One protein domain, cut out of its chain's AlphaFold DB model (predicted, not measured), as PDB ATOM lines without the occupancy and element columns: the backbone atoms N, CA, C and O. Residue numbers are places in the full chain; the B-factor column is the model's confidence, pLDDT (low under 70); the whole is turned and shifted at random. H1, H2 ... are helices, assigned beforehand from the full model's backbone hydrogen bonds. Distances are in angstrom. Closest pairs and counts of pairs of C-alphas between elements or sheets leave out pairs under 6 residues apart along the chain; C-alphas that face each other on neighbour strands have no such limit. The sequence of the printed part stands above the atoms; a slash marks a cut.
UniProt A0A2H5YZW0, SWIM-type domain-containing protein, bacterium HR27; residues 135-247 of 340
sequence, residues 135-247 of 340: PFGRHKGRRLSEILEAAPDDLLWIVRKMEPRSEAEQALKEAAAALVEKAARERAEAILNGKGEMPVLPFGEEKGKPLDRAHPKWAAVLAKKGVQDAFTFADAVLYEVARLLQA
ATOM      1  N   PRO A 135      15.740  12.633 -59.496       93.75
ATOM      2  CA  PRO A 135      14.650  12.311 -60.414       93.75
ATOM      3  C   PRO A 135      13.912  11.003 -60.074       93.75
ATOM      4  O   PRO A 135      12.848  10.734 -60.634       93.75
ATOM      5  N   PHE A 136      14.432  10.183 -59.154       92.25
ATOM      6  CA  PHE A 136      13.894   8.853 -58.847       92.25
ATOM      7  C   PHE A 136      14.110   8.421 -57.387       92.25
ATOM      8  O   PHE A 136      14.790   9.079 -56.602       92.25
ATOM      9  N   GLY A 137      13.547   7.262 -57.032       93.62
ATOM     10  CA  GLY A 137      13.765   6.606 -55.742       93.62
ATOM     11  C   GLY A 137      13.051   7.279 -54.568       93.62
ATOM     12  O   GLY A 137      12.135   8.080 -54.745       93.62
ATOM     13  N   ARG A 138      13.483   6.936 -53.346       95.50
ATOM     14  CA  ARG A 138      12.886   7.406 -52.079       95.50
ATOM     15  C   ARG A 138      12.881   8.932 -51.939       95.50
ATOM     16  O   ARG A 138      11.989   9.477 -51.303       95.50
ATOM     17  N   HIS A 139      13.872   9.598 -52.525       96.06
ATOM     18  CA  HIS A 139      14.067  11.043 -52.412       96.06
ATOM     19  C   HIS A 139      13.650  11.807 -53.670       96.06
ATOM     20  O   HIS A 139      14.081  12.943 -53.845       96.06
ATOM     21  N   LYS A 140      12.835  11.209 -54.551       95.88
ATOM     22  CA  LYS A 140      12.362  11.863 -55.780       95.88
ATOM     23  C   LYS A 140      11.783  13.253 -55.476       95.88
ATOM     24  O   LYS A 140      10.941  13.394 -54.595       95.88
ATOM     25  N   GLY A 141      12.228  14.263 -56.221       95.88
ATOM     26  CA  GLY A 141      11.792  15.654 -56.074       95.88
ATOM     27  C   GLY A 141      12.539  16.461 -55.008       95.88
ATOM     28  O   GLY A 141      12.383  17.678 -54.979       95.88
ATOM     29  N   ARG A 142      13.376  15.831 -54.172       96.81
ATOM     30  CA  ARG A 142      14.241  16.534 -53.210       96.81
ATOM     31  C   ARG A 142      15.561  16.942 -53.840       96.81
ATOM     32  O   ARG A 142      16.055  16.270 -54.750       96.81
ATOM     33  N   ARG A 143      16.150  18.019 -53.328       97.19
ATOM     34  CA  ARG A 143      17.486  18.468 -53.741       97.19
ATOM     35  C   ARG A 143      18.589  17.651 -53.070       97.19
ATOM     36  O   ARG A 143      18.365  17.076 -52.004       97.19
ATOM     37  N   LEU A 144      19.790  17.599 -53.654       96.94
ATOM     38  CA  LEU A 144      20.895  16.851 -53.046       96.94
ATOM     39  C   LEU A 144      21.303  17.434 -51.688       96.94
ATOM     40  O   LEU A 144      21.609  16.653 -50.790       96.94
ATOM     41  N   SER A 145      21.267  18.758 -51.495       96.69
ATOM     42  CA  SER A 145      21.557  19.368 -50.182       96.69
ATOM     43  C   SER A 145      20.574  18.936 -49.090       96.69
ATOM     44  O   SER A 145      20.995  18.546 -48.005       96.69
ATOM     45  N   GLU A 146      19.278  18.895 -49.393       97.31
ATOM     46  CA  GLU A 146      18.243  18.440 -48.458       97.31
ATOM     47  C   GLU A 146      18.439  16.963 -48.079       97.31
ATOM     48  O   GLU A 146      18.244  16.563 -46.929       97.31
ATOM     49  N   ILE A 147      18.845  16.133 -49.047       97.62
ATOM     50  CA  ILE A 147      19.153  14.719 -48.802       97.62
ATOM     51  C   ILE A 147      20.420  14.592 -47.956       97.62
ATOM     52  O   ILE A 147      20.453  13.756 -47.057       97.62
ATOM     53  N   LEU A 148      21.442  15.418 -48.197       97.31
ATOM     54  CA  LEU A 148      22.667  15.427 -47.398       97.31
ATOM     55  C   LEU A 148      22.367  15.700 -45.916       97.31
ATOM     56  O   LEU A 148      22.937  15.041 -45.051       97.31
ATOM     57  N   GLU A 149      21.478  16.648 -45.624       96.50
ATOM     58  CA  GLU A 149      21.100  16.997 -44.251       96.50
ATOM     59  C   GLU A 149      20.270  15.899 -43.578       96.50
ATOM     60  O   GLU A 149      20.504  15.561 -42.417       96.50
ATOM     61  N   ALA A 150      19.307  15.324 -44.303       97.06
ATOM     62  CA  ALA A 150      18.390  14.335 -43.744       97.06
ATOM     63  C   ALA A 150      18.987  12.917 -43.663       97.06
ATOM     64  O   ALA A 150      18.705  12.180 -42.718       97.06
ATOM     65  N   ALA A 151      19.754  12.507 -44.674       96.69
ATOM     66  CA  ALA A 151      20.258  11.147 -44.859       96.69
ATOM     67  C   ALA A 151      21.536  11.136 -45.734       96.69
ATOM     68  O   ALA A 151      21.499  10.712 -46.893       96.69
ATOM     69  N   PRO A 152      22.700  11.556 -45.200       96.88
ATOM     70  CA  PRO A 152      23.929  11.695 -45.989       96.88
ATOM     71  C   PRO A 152      24.440  10.368 -46.576       96.88
ATOM     72  O   PRO A 152      25.080  10.356 -47.631       96.88
ATOM     73  N   ASP A 153      24.129   9.236 -45.938       97.25
ATOM     74  CA  ASP A 153      24.505   7.904 -46.428       97.25
ATOM     75  C   ASP A 153      23.769   7.517 -47.724       97.25
ATOM     76  O   ASP A 153      24.316   6.775 -48.547       97.25
ATOM     77  N   ASP A 154      22.576   8.069 -47.970       96.12
ATOM     78  CA  ASP A 154      21.833   7.815 -49.208       96.12
ATOM     79  C   ASP A 154      22.526   8.479 -50.414       96.12
ATOM     80  O   ASP A 154      22.543   7.914 -51.508       96.12
ATOM     81  N   LEU A 155      23.200   9.624 -50.225       96.38
ATOM     82  CA  LEU A 155      24.045  10.211 -51.273       96.38
ATOM     83  C   LEU A 155      25.292   9.367 -51.545       96.38
ATOM     84  O   LEU A 155      25.687   9.197 -52.698       96.38
ATOM     85  N   LEU A 156      25.900   8.784 -50.511       95.62
ATOM     86  CA  LEU A 156      27.026   7.865 -50.700       95.62
ATOM     87  C   LEU A 156      26.625   6.602 -51.458       95.62
ATOM     88  O   LEU A 156      27.416   6.087 -52.255       95.62
ATOM     89  N   TRP A 157      25.395   6.119 -51.263       95.50
ATOM     90  CA  TRP A 157      24.855   5.043 -52.085       95.50
ATOM     91  C   TRP A 157      24.848   5.438 -53.565       95.50
ATOM     92  O   TRP A 157      25.339   4.669 -54.391       95.50
ATOM     93  N   ILE A 158      24.405   6.651 -53.906       95.00
ATOM     94  CA  ILE A 158      24.410   7.154 -55.291       95.00
ATOM     95  C   ILE A 158      25.834   7.189 -55.847       95.00
ATOM     96  O   ILE A 158      26.111   6.613 -56.900       95.00
ATOM     97  N   VAL A 159      26.767   7.786 -55.104       96.50
ATOM     98  CA  VAL A 159      28.175   7.904 -55.511       96.50
ATOM     99  C   VAL A 159      28.799   6.534 -55.809       96.50
ATOM    100  O   VAL A 159      29.620   6.413 -56.721       96.50
ATOM    101  N   ARG A 160      28.403   5.478 -55.092       96.00
ATOM    102  CA  ARG A 160      29.053   4.159 -55.182       96.00
ATOM    103  C   ARG A 160      28.323   3.139 -56.031       96.00
ATOM    104  O   ARG A 160      28.969   2.304 -56.660       96.00
ATOM    105  N   LYS A 161      26.996   3.144 -55.983       95.31
ATOM    106  CA  LYS A 161      26.145   2.081 -56.528       95.31
ATOM    107  C   LYS A 161      25.359   2.517 -57.751       95.31
ATOM    108  O   LYS A 161      24.938   1.643 -58.499       95.31
ATOM    109  N   MET A 162      25.190   3.819 -57.989       93.88
ATOM    110  CA  MET A 162      24.521   4.274 -59.202       93.88
ATOM    111  C   MET A 162      25.398   3.979 -60.423       93.88
ATOM    112  O   MET A 162      26.536   4.454 -60.513       93.88
ATOM    113  N   GLU A 163      24.865   3.191 -61.351       94.94
ATOM    114  CA  GLU A 163      25.423   2.977 -62.686       94.94
ATOM    115  C   GLU A 163      24.729   3.950 -63.646       94.94
ATOM    116  O   GLU A 163      23.574   3.713 -64.002       94.94
ATOM    117  N   PRO A 164      25.382   5.063 -64.023       94.56
ATOM    118  CA  PRO A 164      24.755   6.082 -64.846       94.56
ATOM    119  C   PRO A 164      24.536   5.549 -66.262       94.56
ATOM    120  O   PRO A 164      25.459   5.055 -66.910       94.56
ATOM    121  N   ARG A 165      23.295   5.651 -66.731       95.19
ATOM    122  CA  ARG A 165      22.843   5.231 -68.065       95.19
ATOM    123  C   ARG A 165      22.751   6.395 -69.046       95.19
ATOM    124  O   ARG A 165      22.601   6.173 -70.242       95.19
ATOM    125  N   SER A 166      22.824   7.622 -68.541       95.38
ATOM    126  CA  SER A 166      22.776   8.860 -69.316       95.38
ATOM    127  C   SER A 166      23.791   9.876 -68.794       95.38
ATOM    128  O   SER A 166      24.260   9.775 -67.657       95.38
ATOM    129  N   GLU A 167      24.104  10.886 -69.607       93.06
ATOM    130  CA  GLU A 167      24.961  12.006 -69.191       93.06
ATOM    131  C   GLU A 167      24.359  12.781 -68.012       93.06
ATOM    132  O   GLU A 167      25.083  13.184 -67.105       93.06
ATOM    133  N   ALA A 168      23.029  12.915 -67.966       91.69
ATOM    134  CA  ALA A 168      22.329  13.549 -66.851       91.69
ATOM    135  C   ALA A 168      22.521  12.775 -65.533       91.69
ATOM    136  O   ALA A 168      22.761  13.376 -64.487       91.69
ATOM    137  N   GLU A 169      22.472  11.439 -65.571       94.62
ATOM    138  CA  GLU A 169      22.754  10.609 -64.394       94.62
ATOM    139  C   GLU A 169      24.232  10.661 -63.993       94.62
ATOM    140  O   GLU A 169      24.544  10.682 -62.804       94.62
ATOM    141  N   GLN A 170      25.154  10.718 -64.957       95.81
ATOM    142  CA  GLN A 170      26.578  10.902 -64.668       95.81
ATOM    143  C   GLN A 170      26.821  12.249 -63.969       95.81
ATOM    144  O   GLN A 170      27.471  12.280 -62.924       95.81
ATOM    145  N   ALA A 171      26.233  13.333 -64.479       94.94
ATOM    146  CA  ALA A 171      26.312  14.656 -63.866       94.94
ATOM    147  C   ALA A 171      25.706  14.673 -62.452       94.94
ATOM    148  O   ALA A 171      26.299  15.232 -61.531       94.94
ATOM    149  N   LEU A 172      24.573  13.992 -62.243       95.50
ATOM    150  CA  LEU A 172      23.968  13.824 -60.919       95.50
ATOM    151  C   LEU A 172      24.912  13.090 -59.953       95.50
ATOM    152  O   LEU A 172      25.057  13.492 -58.797       95.50
ATOM    153  N   LYS A 173      25.582  12.030 -60.425       96.12
ATOM    154  CA  LYS A 173      26.558  11.261 -59.638       96.12
ATOM    155  C   LYS A 173      27.736  12.122 -59.200       96.12
ATOM    156  O   LYS A 173      28.166  12.046 -58.051       96.12
ATOM    157  N   GLU A 174      28.269  12.906 -60.129       96.06
ATOM    158  CA  GLU A 174      29.400  13.802 -59.896       96.06
ATOM    159  C   GLU A 174      29.022  14.935 -58.945       96.06
ATOM    160  O   GLU A 174      29.765  15.206 -58.002       96.06
ATOM    161  N   ALA A 175      27.838  15.525 -59.119       96.06
ATOM    162  CA  ALA A 175      27.306  16.532 -58.211       96.06
ATOM    163  C   ALA A 175      27.127  15.978 -56.789       96.06
ATOM    164  O   ALA A 175      27.559  16.612 -55.826       96.06
ATOM    165  N   ALA A 176      26.580  14.766 -56.645       96.50
ATOM    166  CA  ALA A 176      26.470  14.095 -55.350       96.50
ATOM    167  C   ALA A 176      27.850  13.843 -54.718       96.50
ATOM    168  O   ALA A 176      28.043  14.109 -53.533       96.50
ATOM    169  N   ALA A 177      28.828  13.378 -55.504       97.12
ATOM    170  CA  ALA A 177      30.186  13.138 -55.019       97.12
ATOM    171  C   ALA A 177      30.863  14.431 -54.542       97.12
ATOM    172  O   ALA A 177      31.432  14.453 -53.451       97.12
ATOM    173  N   ALA A 178      30.757  15.508 -55.325       96.62
ATOM    174  CA  ALA A 178      31.312  16.813 -54.989       96.62
ATOM    175  C   ALA A 178      30.663  17.405 -53.730       96.62
ATOM    176  O   ALA A 178      31.359  17.950 -52.870       96.62
ATOM    177  N   LEU A 179      29.341  17.263 -53.592       96.88
ATOM    178  CA  LEU A 179      28.603  17.745 -52.429       96.88
ATOM    179  C   LEU A 179      29.004  16.995 -51.151       96.88
ATOM    180  O   LEU A 179      29.296  17.630 -50.136       96.88
ATOM    181  N   VAL A 180      29.090  15.661 -51.204       97.56
ATOM    182  CA  VAL A 180      29.534  14.851 -50.059       97.56
ATOM    183  C   VAL A 180      30.993  15.149 -49.707       97.56
ATOM    184  O   VAL A 180      31.311  15.267 -48.525       97.56
ATOM    185  N   GLU A 181      31.883  15.312 -50.693       97.75
ATOM    186  CA  GLU A 181      33.284  15.674 -50.439       97.75
ATOM    187  C   GLU A 181      33.396  17.039 -49.750       97.75
ATOM    188  O   GLU A 181      34.116  17.172 -48.756       97.75
ATOM    189  N   LYS A 182      32.654  18.045 -50.232       97.44
ATOM    190  CA  LYS A 182      32.611  19.378 -49.621       97.44
ATOM    191  C   LYS A 182      32.131  19.303 -48.170       97.44
ATOM    192  O   LYS A 182      32.823  19.791 -47.277       97.44
ATOM    193  N   ALA A 183      31.009  18.632 -47.923       97.94
ATOM    194  CA  ALA A 183      30.439  18.490 -46.585       97.94
ATOM    195  C   ALA A 183      31.359  17.712 -45.628       97.94
ATOM    196  O   ALA A 183      31.545  18.098 -44.472       97.94
ATOM    197  N   ALA A 184      31.985  16.633 -46.111       98.19
ATOM    198  CA  ALA A 184      32.945  15.860 -45.332       98.19
ATOM    199  C   ALA A 184      34.181  16.696 -44.973       98.19
ATOM    200  O   ALA A 184      34.660  16.626 -43.838       98.19
ATOM    201  N   ARG A 185      34.672  17.525 -45.907       98.25
ATOM    202  CA  ARG A 185      35.802  18.431 -45.670       98.25
ATOM    203  C   ARG A 185      35.460  19.503 -44.643       98.25
ATOM    204  O   ARG A 185      36.226  19.679 -43.701       98.25
ATOM    205  N   GLU A 186      34.316  20.168 -44.771       98.06
ATOM    206  CA  GLU A 186      33.859  21.179 -43.807       98.06
ATOM    207  C   GLU A 186      33.732  20.585 -42.397       98.06
ATOM    208  O   GLU A 186      34.211  21.161 -41.413       98.06
ATOM    209  N   ARG A 187      33.167  19.374 -42.285       98.06
ATOM    210  CA  ARG A 187      33.076  18.661 -41.005       98.06
ATOM    211  C   ARG A 187      34.454  18.288 -40.456       98.06
ATOM    212  O   ARG A 187      34.692  18.446 -39.258       98.06
ATOM    213  N   ALA A 188      35.366  17.827 -41.309       98.19
ATOM    214  CA  ALA A 188      36.735  17.502 -40.925       98.19
ATOM    215  C   ALA A 188      37.508  18.733 -40.424       98.19
ATOM    216  O   ALA A 188      38.208  18.658 -39.413       98.19
ATOM    217  N   GLU A 189      37.357  19.880 -41.086       98.19
ATOM    218  CA  GLU A 189      37.942  21.150 -40.648       98.19
ATOM    219  C   GLU A 189      37.376  21.596 -39.300       98.19
ATOM    220  O   GLU A 189      38.140  21.989 -38.416       98.19
ATOM    221  N   ALA A 190      36.060  21.477 -39.099       98.19
ATOM    222  CA  ALA A 190      35.426  21.770 -37.818       98.19
ATOM    223  C   ALA A 190      36.005  20.908 -36.680       98.19
ATOM    224  O   ALA A 190      36.376  21.450 -35.637       98.19
ATOM    225  N   ILE A 191      36.166  19.597 -36.897       98.00
ATOM    226  CA  ILE A 191      36.787  18.668 -35.932       98.00
ATOM    227  C   ILE A 191      38.226  19.090 -35.615       98.00
ATOM    228  O   ILE A 191      38.609  19.206 -34.454       98.00
ATOM    229  N   LEU A 192      39.021  19.396 -36.641       96.56
ATOM    230  CA  LEU A 192      40.416  19.814 -36.479       96.56
ATOM    231  C   LEU A 192      40.599  21.204 -35.854       96.56
ATOM    232  O   LEU A 192      41.730  21.557 -35.503       96.56
ATOM    233  N   ASN A 193      39.515  21.968 -35.737       97.31
ATOM    234  CA  ASN A 193      39.434  23.246 -35.034       97.31
ATOM    235  C   ASN A 193      38.761  23.104 -33.652       97.31
ATOM    236  O   ASN A 193      38.409  24.111 -33.042       97.31
ATOM    237  N   GLY A 194      38.554  21.874 -33.164       97.00
ATOM    238  CA  GLY A 194      37.993  21.595 -31.839       97.00
ATOM    239  C   GLY A 194      36.470  21.726 -31.738       97.00
ATOM    240  O   GLY A 194      35.935  21.687 -30.636       97.00
ATOM    241  N   LYS A 195      35.753  21.867 -32.861       97.06
ATOM    242  CA  LYS A 195      34.281  21.983 -32.905       97.06
ATOM    243  C   LYS A 195      33.569  20.632 -33.080       97.06
ATOM    244  O   LYS A 195      32.407  20.591 -33.477       97.06
ATOM    245  N   GLY A 196      34.261  19.522 -32.841       96.06
ATOM    246  CA  GLY A 196      33.713  18.176 -32.981       96.06
ATOM    247  C   GLY A 196      34.648  17.110 -32.420       96.06
ATOM    248  O   GLY A 196      35.812  17.383 -32.129       96.06
ATOM    249  N   GLU A 197      34.126  15.896 -32.271       97.38
ATOM    250  CA  GLU A 197      34.892  14.749 -31.786       97.38
ATOM    251  C   GLU A 197      35.829  14.205 -32.874       97.38
ATOM    252  O   GLU A 197      35.466  14.121 -34.051       97.38
ATOM    253  N   MET A 198      37.053  13.843 -32.484       97.81
ATOM    254  CA  MET A 198      38.030  13.244 -33.391       97.81
ATOM    255  C   MET A 198      37.571  11.836 -33.794       97.81
ATOM    256  O   MET A 198      37.361  11.004 -32.911       97.81
ATOM    257  N   PRO A 199      37.470  11.517 -35.098       97.62
ATOM    258  CA  PRO A 199      37.063  10.190 -35.521       97.62
ATOM    259  C   PRO A 199      38.080   9.140 -35.063       97.62
ATOM    260  O   PRO A 199      39.299   9.348 -35.102       97.62
ATOM    261  N   VAL A 200      37.562   7.996 -34.629       97.88
ATOM    262  CA  VAL A 200      38.360   6.855 -34.178       97.88
ATOM    263  C   VAL A 200      38.650   5.903 -35.331       97.88
ATOM    264  O   VAL A 200      37.865   5.781 -36.272       97.88
ATOM    265  N   LEU A 201      39.779   5.200 -35.265       96.38
ATOM    266  CA  LEU A 201      40.117   4.189 -36.260       96.38
ATOM    267  C   LEU A 201      39.132   3.008 -36.201       96.38
ATOM    268  O   LEU A 201      39.009   2.376 -35.148       96.38
ATOM    269  N   PRO A 202      38.478   2.640 -37.318       93.50
ATOM    270  CA  PRO A 202      37.513   1.542 -37.317       93.50
ATOM    271  C   PRO A 202      38.160   0.151 -37.450       93.50
ATOM    272  O   PRO A 202      37.489  -0.863 -37.248       93.50
ATOM    273  N   PHE A 203      39.457   0.070 -37.767       92.94
ATOM    274  CA  PHE A 203      40.169  -1.185 -38.028       92.94
ATOM    275  C   PHE A 203      41.655  -1.121 -37.641       92.94
ATOM    276  O   PHE A 203      42.199  -0.054 -37.365       92.94
ATOM    277  N   GLY A 204      42.314  -2.283 -37.692       92.12
ATOM    278  CA  GLY A 204      43.743  -2.443 -37.424       92.12
ATOM    279  C   GLY A 204      44.071  -2.628 -35.942       92.12
ATOM    280  O   GLY A 204      43.184  -2.670 -35.094       92.12
ATOM    281  N   GLU A 205      45.367  -2.722 -35.642       91.88
ATOM    282  CA  GLU A 205      45.904  -2.876 -34.275       91.88
ATOM    283  C   GLU A 205      45.549  -1.697 -33.355       91.88
ATOM    284  O   GLU A 205      45.565  -1.816 -32.135       91.88
ATOM    285  N   GLU A 206      45.196  -0.553 -33.942       93.81
ATOM    286  CA  GLU A 206      44.844   0.676 -33.231       93.81
ATOM    287  C   GLU A 206      43.350   1.009 -33.304       93.81
ATOM    288  O   GLU A 206      42.959   2.166 -33.137       93.81
ATOM    289  N   LYS A 207      42.503   0.005 -33.557       95.75
ATOM    290  CA  LYS A 207      41.049   0.178 -33.573       95.75
ATOM    291  C   LYS A 207      40.566   0.846 -32.278       95.75
ATOM    292  O   LYS A 207      40.949   0.448 -31.181       95.75
ATOM    293  N   GLY A 208      39.708   1.854 -32.416       96.12
ATOM    294  CA  GLY A 208      39.154   2.629 -31.303       96.12
ATOM    295  C   GLY A 208      40.034   3.789 -30.829       96.12
ATOM    296  O   GLY A 208      39.559   4.620 -30.060       96.12
ATOM    297  N   LYS A 209      41.282   3.913 -31.302       97.06
ATOM    298  CA  LYS A 209      42.099   5.095 -31.000       97.06
ATOM    299  C   LYS A 209      41.652   6.298 -31.845       97.06
ATOM    300  O   LYS A 209      41.424   6.125 -33.048       97.06
ATOM    301  N   PRO A 210      41.582   7.512 -31.264       97.50
ATOM    302  CA  PRO A 210      41.425   8.754 -32.019       97.50
ATOM    303  C   PRO A 210      42.516   8.910 -33.083       97.50
ATOM    304  O   PRO A 210      43.686   8.607 -32.831       97.50
ATOM    305  N   LEU A 211      42.145   9.370 -34.279       96.75
ATOM    306  CA  LEU A 211      43.046   9.397 -35.436       96.75
ATOM    307  C   LEU A 211      44.286  10.295 -35.249       96.75
ATOM    308  O   LEU A 211      45.340  10.033 -35.833       96.75
ATOM    309  N   ASP A 212      44.186  11.345 -34.440       95.00
ATOM    310  CA  ASP A 212      45.297  12.235 -34.089       95.00
ATOM    311  C   ASP A 212      46.349  11.556 -33.196       95.00
ATOM    312  O   ASP A 212      47.544  11.823 -33.353       95.00
ATOM    313  N   ARG A 213      45.906  10.647 -32.318       96.38
ATOM    314  CA  ARG A 213      46.739   9.835 -31.414       96.38
ATOM    315  C   ARG A 213      47.226   8.533 -32.042       96.38
ATOM    316  O   ARG A 213      48.148   7.911 -31.519       96.38
ATOM    317  N   ALA A 214      46.603   8.106 -33.133       95.50
ATOM    318  CA  ALA A 214      47.021   6.932 -33.875       95.50
ATOM    319  C   ALA A 214      48.363   7.145 -34.593       95.50
ATOM    320  O   ALA A 214      48.758   8.260 -34.956       95.50
ATOM    321  N   HIS A 215      49.046   6.037 -34.867       94.50
ATOM    322  CA  HIS A 215      50.308   6.015 -35.580       94.50
ATOM    323  C   HIS A 215      50.174   6.707 -36.955       94.50
ATOM    324  O   HIS A 215      49.244   6.409 -37.717       94.50
ATOM    325  N   PRO A 216      51.123   7.581 -37.359       94.25
ATOM    326  CA  PRO A 216      50.997   8.391 -38.576       94.25
ATOM    327  C   PRO A 216      50.766   7.618 -39.879       94.25
ATOM    328  O   PRO A 216      50.176   8.152 -40.822       94.25
ATOM    329  N   LYS A 217      51.194   6.352 -39.923       95.62
ATOM    330  CA  LYS A 217      50.933   5.421 -41.030       95.62
ATOM    331  C   LYS A 217      49.437   5.292 -41.339       95.62
ATOM    332  O   LYS A 217      49.083   5.273 -42.513       95.62
ATOM    333  N   TRP A 218      48.568   5.238 -40.329       95.88
ATOM    334  CA  TRP A 218      47.127   5.082 -40.544       95.88
ATOM    335  C   TRP A 218      46.515   6.307 -41.212       95.88
ATOM    336  O   TRP A 218      45.815   6.161 -42.212       95.88
ATOM    337  N   ALA A 219      46.876   7.511 -40.757       95.38
ATOM    338  CA  ALA A 219      46.478   8.746 -41.428       95.38
ATOM    339  C   ALA A 219      46.968   8.776 -42.888       95.38
ATOM    340  O   ALA A 219      46.222   9.162 -43.778       95.38
ATOM    341  N   ALA A 220      48.188   8.302 -43.170       95.44
ATOM    342  CA  ALA A 220      48.711   8.239 -44.536       95.44
ATOM    343  C   ALA A 220      48.000   7.205 -45.432       95.44
ATOM    344  O   ALA A 220      47.907   7.417 -46.640       95.44
ATOM    345  N   VAL A 221      47.524   6.089 -44.872       96.31
ATOM    346  CA  VAL A 221      46.727   5.085 -45.601       96.31
ATOM    347  C   VAL A 221      45.326   5.623 -45.886       96.31
ATOM    348  O   VAL A 221      44.866   5.538 -47.021       96.31
ATOM    349  N   LEU A 222      44.673   6.208 -44.881       97.38
ATOM    350  CA  LEU A 222      43.323   6.761 -44.998       97.38
ATOM    351  C   LEU A 222      43.273   7.994 -45.908       97.38
ATOM    352  O   LEU A 222      42.350   8.117 -46.700       97.38
ATOM    353  N   ALA A 223      44.294   8.852 -45.881       97.31
ATOM    354  CA  ALA A 223      44.369  10.048 -46.723       97.31
ATOM    355  C   ALA A 223      44.380   9.758 -48.236       97.31
ATOM    356  O   ALA A 223      44.094  10.655 -49.030       97.31
ATOM    357  N   LYS A 224      44.729   8.525 -48.638       97.31
ATOM    358  CA  LYS A 224      44.688   8.070 -50.037       97.31
ATOM    359  C   LYS A 224      43.286   7.685 -50.500       97.31
ATOM    360  O   LYS A 224      43.088   7.536 -51.700       97.31
ATOM    361  N   LYS A 225      42.357   7.476 -49.566       97.25
ATOM    362  CA  LYS A 225      40.976   7.123 -49.868       97.25
ATOM    363  C   LYS A 225      40.162   8.380 -50.167       97.25
ATOM    364  O   LYS A 225      40.406   9.446 -49.588       97.25
ATOM    365  N   GLY A 226      39.218   8.245 -51.088       95.50
ATOM    366  CA  GLY A 226      38.272   9.290 -51.463       95.50
ATOM    367  C   GLY A 226      36.849   8.979 -51.006       95.50
ATOM    368  O   GLY A 226      36.579   7.938 -50.406       95.50
ATOM    369  N   VAL A 227      35.917   9.865 -51.351       95.94
ATOM    370  CA  VAL A 227      34.483   9.678 -51.075       95.94
ATOM    371  C   VAL A 227      33.918   8.403 -51.718       95.94
ATOM    372  O   VAL A 227      33.031   7.762 -51.164       95.94
ATOM    373  N   GLN A 228      34.486   7.962 -52.845       94.69
ATOM    374  CA  GLN A 228      34.076   6.723 -53.518       94.69
ATOM    375  C   GLN A 228      34.420   5.452 -52.715       94.69
ATOM    376  O   GLN A 228      33.766   4.417 -52.876       94.69
ATOM    377  N   ASP A 229      35.410   5.527 -51.820       96.56
ATOM    378  CA  ASP A 229      35.831   4.420 -50.954       96.56
ATOM    379  C   ASP A 229      35.061   4.372 -49.620       96.56
ATOM    380  O   ASP A 229      35.251   3.444 -48.826       96.56
ATOM    381  N   ALA A 230      34.255   5.394 -49.316       96.75
ATOM    382  CA  ALA A 230      33.560   5.537 -48.039       96.75
ATOM    383  C   ALA A 230      32.288   4.680 -48.005       96.75
ATOM    384  O   ALA A 230      31.517   4.672 -48.961       96.75
ATOM    385  N   PHE A 231      32.041   3.936 -46.923       96.06
ATOM    386  CA  PHE A 231      30.780   3.197 -46.784       96.06
ATOM    387  C   PHE A 231      29.688   4.035 -46.138       96.06
ATOM    388  O   PHE A 231      28.525   3.865 -46.489       96.06
ATOM    389  N   THR A 232      30.089   4.941 -45.258       97.56
ATOM    390  CA  THR A 232      29.227   5.871 -44.532       97.56
ATOM    391  C   THR A 232      29.792   7.285 -44.601       97.56
ATOM    392  O   THR A 232      30.969   7.487 -44.925       97.56
ATOM    393  N   PHE A 233      28.981   8.284 -44.266       97.81
ATOM    394  CA  PHE A 233      29.430   9.673 -44.206       97.81
ATOM    395  C   PHE A 233      30.519   9.859 -43.147       97.81
ATOM    396  O   PHE A 233      31.476  10.603 -43.359       97.81
ATOM    397  N   ALA A 234      30.442   9.102 -42.051       97.75
ATOM    398  CA  ALA A 234      31.490   9.057 -41.039       97.75
ATOM    399  C   ALA A 234      32.840   8.588 -41.614       97.75
ATOM    400  O   ALA A 234      33.874   9.168 -41.275       97.75
ATOM    401  N   ASP A 235      32.849   7.608 -42.528       97.88
ATOM    402  CA  ASP A 235      34.078   7.185 -43.212       97.88
ATOM    403  C   ASP A 235      34.629   8.288 -44.122       97.88
ATOM    404  O   ASP A 235      35.839   8.517 -44.149       97.88
ATOM    405  N   ALA A 236      33.758   8.998 -44.847       98.12
ATOM    406  CA  ALA A 236      34.171  10.118 -45.693       98.12
ATOM    407  C   ALA A 236      34.829  11.226 -44.851       98.12
ATOM    408  O   ALA A 236      35.928  11.679 -45.174       98.12
ATOM    409  N   VAL A 237      34.217  11.590 -43.719       98.38
ATOM    410  CA  VAL A 237      34.786  12.545 -42.754       98.38
ATOM    411  C   VAL A 237      36.124  12.040 -42.206       98.38
ATOM    412  O   VAL A 237      37.094  12.797 -42.171       98.38
ATOM    413  N   LEU A 238      36.224  10.762 -41.826       98.25
ATOM    414  CA  LEU A 238      37.472  10.148 -41.358       98.25
ATOM    415  C   LEU A 238      38.596  10.286 -42.398       98.25
ATOM    416  O   LEU A 238      39.731  10.619 -42.041       98.25
ATOM    417  N   TYR A 239      38.303  10.043 -43.677       98.31
ATOM    418  CA  TYR A 239      39.284  10.153 -44.759       98.31
ATOM    419  C   TYR A 239      39.737  11.607 -44.974       98.31
ATOM    420  O   TYR A 239      40.937  11.854 -45.132       98.31
ATOM    421  N   GLU A 240      38.820  12.576 -44.907       98.38
ATOM    422  CA  GLU A 240      39.156  14.005 -44.989       98.38
ATOM    423  C   GLU A 240      40.001  14.471 -43.792       98.38
ATOM    424  O   GLU A 240      41.032  15.125 -43.984       98.38
ATOM    425  N   VAL A 241      39.650  14.072 -42.561       98.44
ATOM    426  CA  VAL A 241      40.458  14.368 -41.360       98.44
ATOM    427  C   VAL A 241      41.869  13.799 -41.523       98.44
ATOM    428  O   VAL A 241      42.852  14.500 -41.274       98.44
ATOM    429  N   ALA A 242      41.997  12.560 -42.006       98.12
ATOM    430  CA  ALA A 242      43.291  11.938 -42.271       98.12
ATOM    431  C   ALA A 242      44.127  12.738 -43.279       98.12
ATOM    432  O   ALA A 242      45.326  12.955 -43.060       98.12
ATOM    433  N   ARG A 243      43.502  13.216 -44.362       98.31
ATOM    434  CA  ARG A 243      44.170  13.996 -45.409       98.31
ATOM    435  C   ARG A 243      44.657  15.344 -44.893       98.31
ATOM    436  O   ARG A 243      45.815  15.707 -45.119       98.31
ATOM    437  N   LEU A 244      43.819  16.053 -44.141       97.81
ATOM    438  CA  LEU A 244      44.174  17.331 -43.530       97.81
ATOM    439  C   LEU A 244      45.271  17.170 -42.464       97.81
ATOM    440  O   LEU A 244      46.224  17.951 -42.451       97.81
ATOM    441  N   LEU A 245      45.215  16.128 -41.626       96.50
ATOM    442  CA  LEU A 245      46.280  15.808 -40.665       96.50
ATOM    443  C   LEU A 245      47.608  15.507 -41.365       96.50
ATOM    444  O   LEU A 245      48.656  16.015 -40.958       96.50
ATOM    445  N   GLN A 246      47.586  14.714 -42.439       96.12
ATOM    446  CA  GLN A 246      48.789  14.419 -43.212       96.12
ATOM    447  C   GLN A 246      49.364  15.689 -43.859       96.12
ATOM    448  O   GLN A 246      50.580  15.889 -43.835       96.12
ATOM    449  N   ALA A 247      48.512  16.568 -44.395       95.81
ATOM    450  CA  ALA A 247      48.929  17.852 -44.951       95.81
ATOM    451  C   ALA A 247      49.549  18.767 -43.879       95.81
ATOM    452  O   ALA A 247      50.608  19.350 -44.121       95.81
TER     453      ALA A 247
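This is residues 135 to 247 of the 340 residues of the protein "SWIM-type domain-containing protein" of bacterium HR27 (UniProt A0A2H5YZW0). A long helix, H3, makes a spine along the length of the domain; two shorter helices, H1 and H2, pack on its residues 173 to 180, while H5 crosses its residues 180 to 192 and H4 packs on H5, away from H3. A long link without a named element, residues 193 to 215, loops between H3 and H4. The 113 printed residues hold five named helices, H1 to H5 in that order along the chain, and no named strand; the class is all helix, and the helix packing is mostly crossed. The whole is compact, with a radius of gyration of the C-alphas of 15.1 A, yet elongated, spanning 43 by 26 by 22 A.

H3, residues 167 to 192, touches H5, residues 233 to 247, with its residues 180 to 192 alone, at a steep tilt of 62 degrees, the same way; the closest C-alphas, of Ala 184 and Val 237, are 4.6 A apart. With residues 173 to 180 alone H3 touches H2, residues 152 to 161, at a steep tilt of 46 degrees, opposite ways, the closest C-alphas being those of Val 159 and Lys 173 at 5.6 A. With residues 176 to 180 alone H3 touches H1, residues 144 to 150, at 47 degrees, a steep tilt, the same way; the C-alphas of Leu 144 and Ala 176 come closest, at 6.6 A. H1 and H2 touch at a steep tilt of 50 degrees, opposite ways, closest at the C-alphas of Leu 148 and Leu 155, 6.6 A apart. H2 and H5 only just touch, with 3 pairs of C-alphas within 8 A, through residue 233 of H5 alone; the closest C-alphas are those of Asp 153 and Phe 233, 5.7 A apart, and the lines are about perpendicular at 85 degrees. H4, residues 216 to 222, touches H5 at a steep tilt of 47 degrees, opposite ways, with the C-alphas of Ala 219 and Ala 242 closest at 4.6 A. H4 is apart from H1, H2 and H3, and H1 is apart from H5. In H1, H2, H3, H4 and H5 every O i to N i+4 pair is within hydrogen-bond range.

H3 runs 37.0 A from C-alpha 167 at (24.961, 12.006, -69.191) to C-alpha 192 at (40.416, 19.814, -36.479). H5 is 21.2 A long and ends at C-alpha 247, (48.929, 17.852, -44.951). H2 is 14.4 A long, H4 10.1 A and H1 10.0 A, and H1 begins at C-alpha 144, (20.895, 16.851, -53.046).

The C-alphas farthest apart, of Ser 166 and Arg 213, are 44.9 A from each other. The printed part has no cut. The links H1 to H2 and H2 to H3 are tight, H4 to H5 is short, and H3 to H4 is long, with 23 residues. The mean pLDDT of the printed part is 96.3, and no printed residue is under 70.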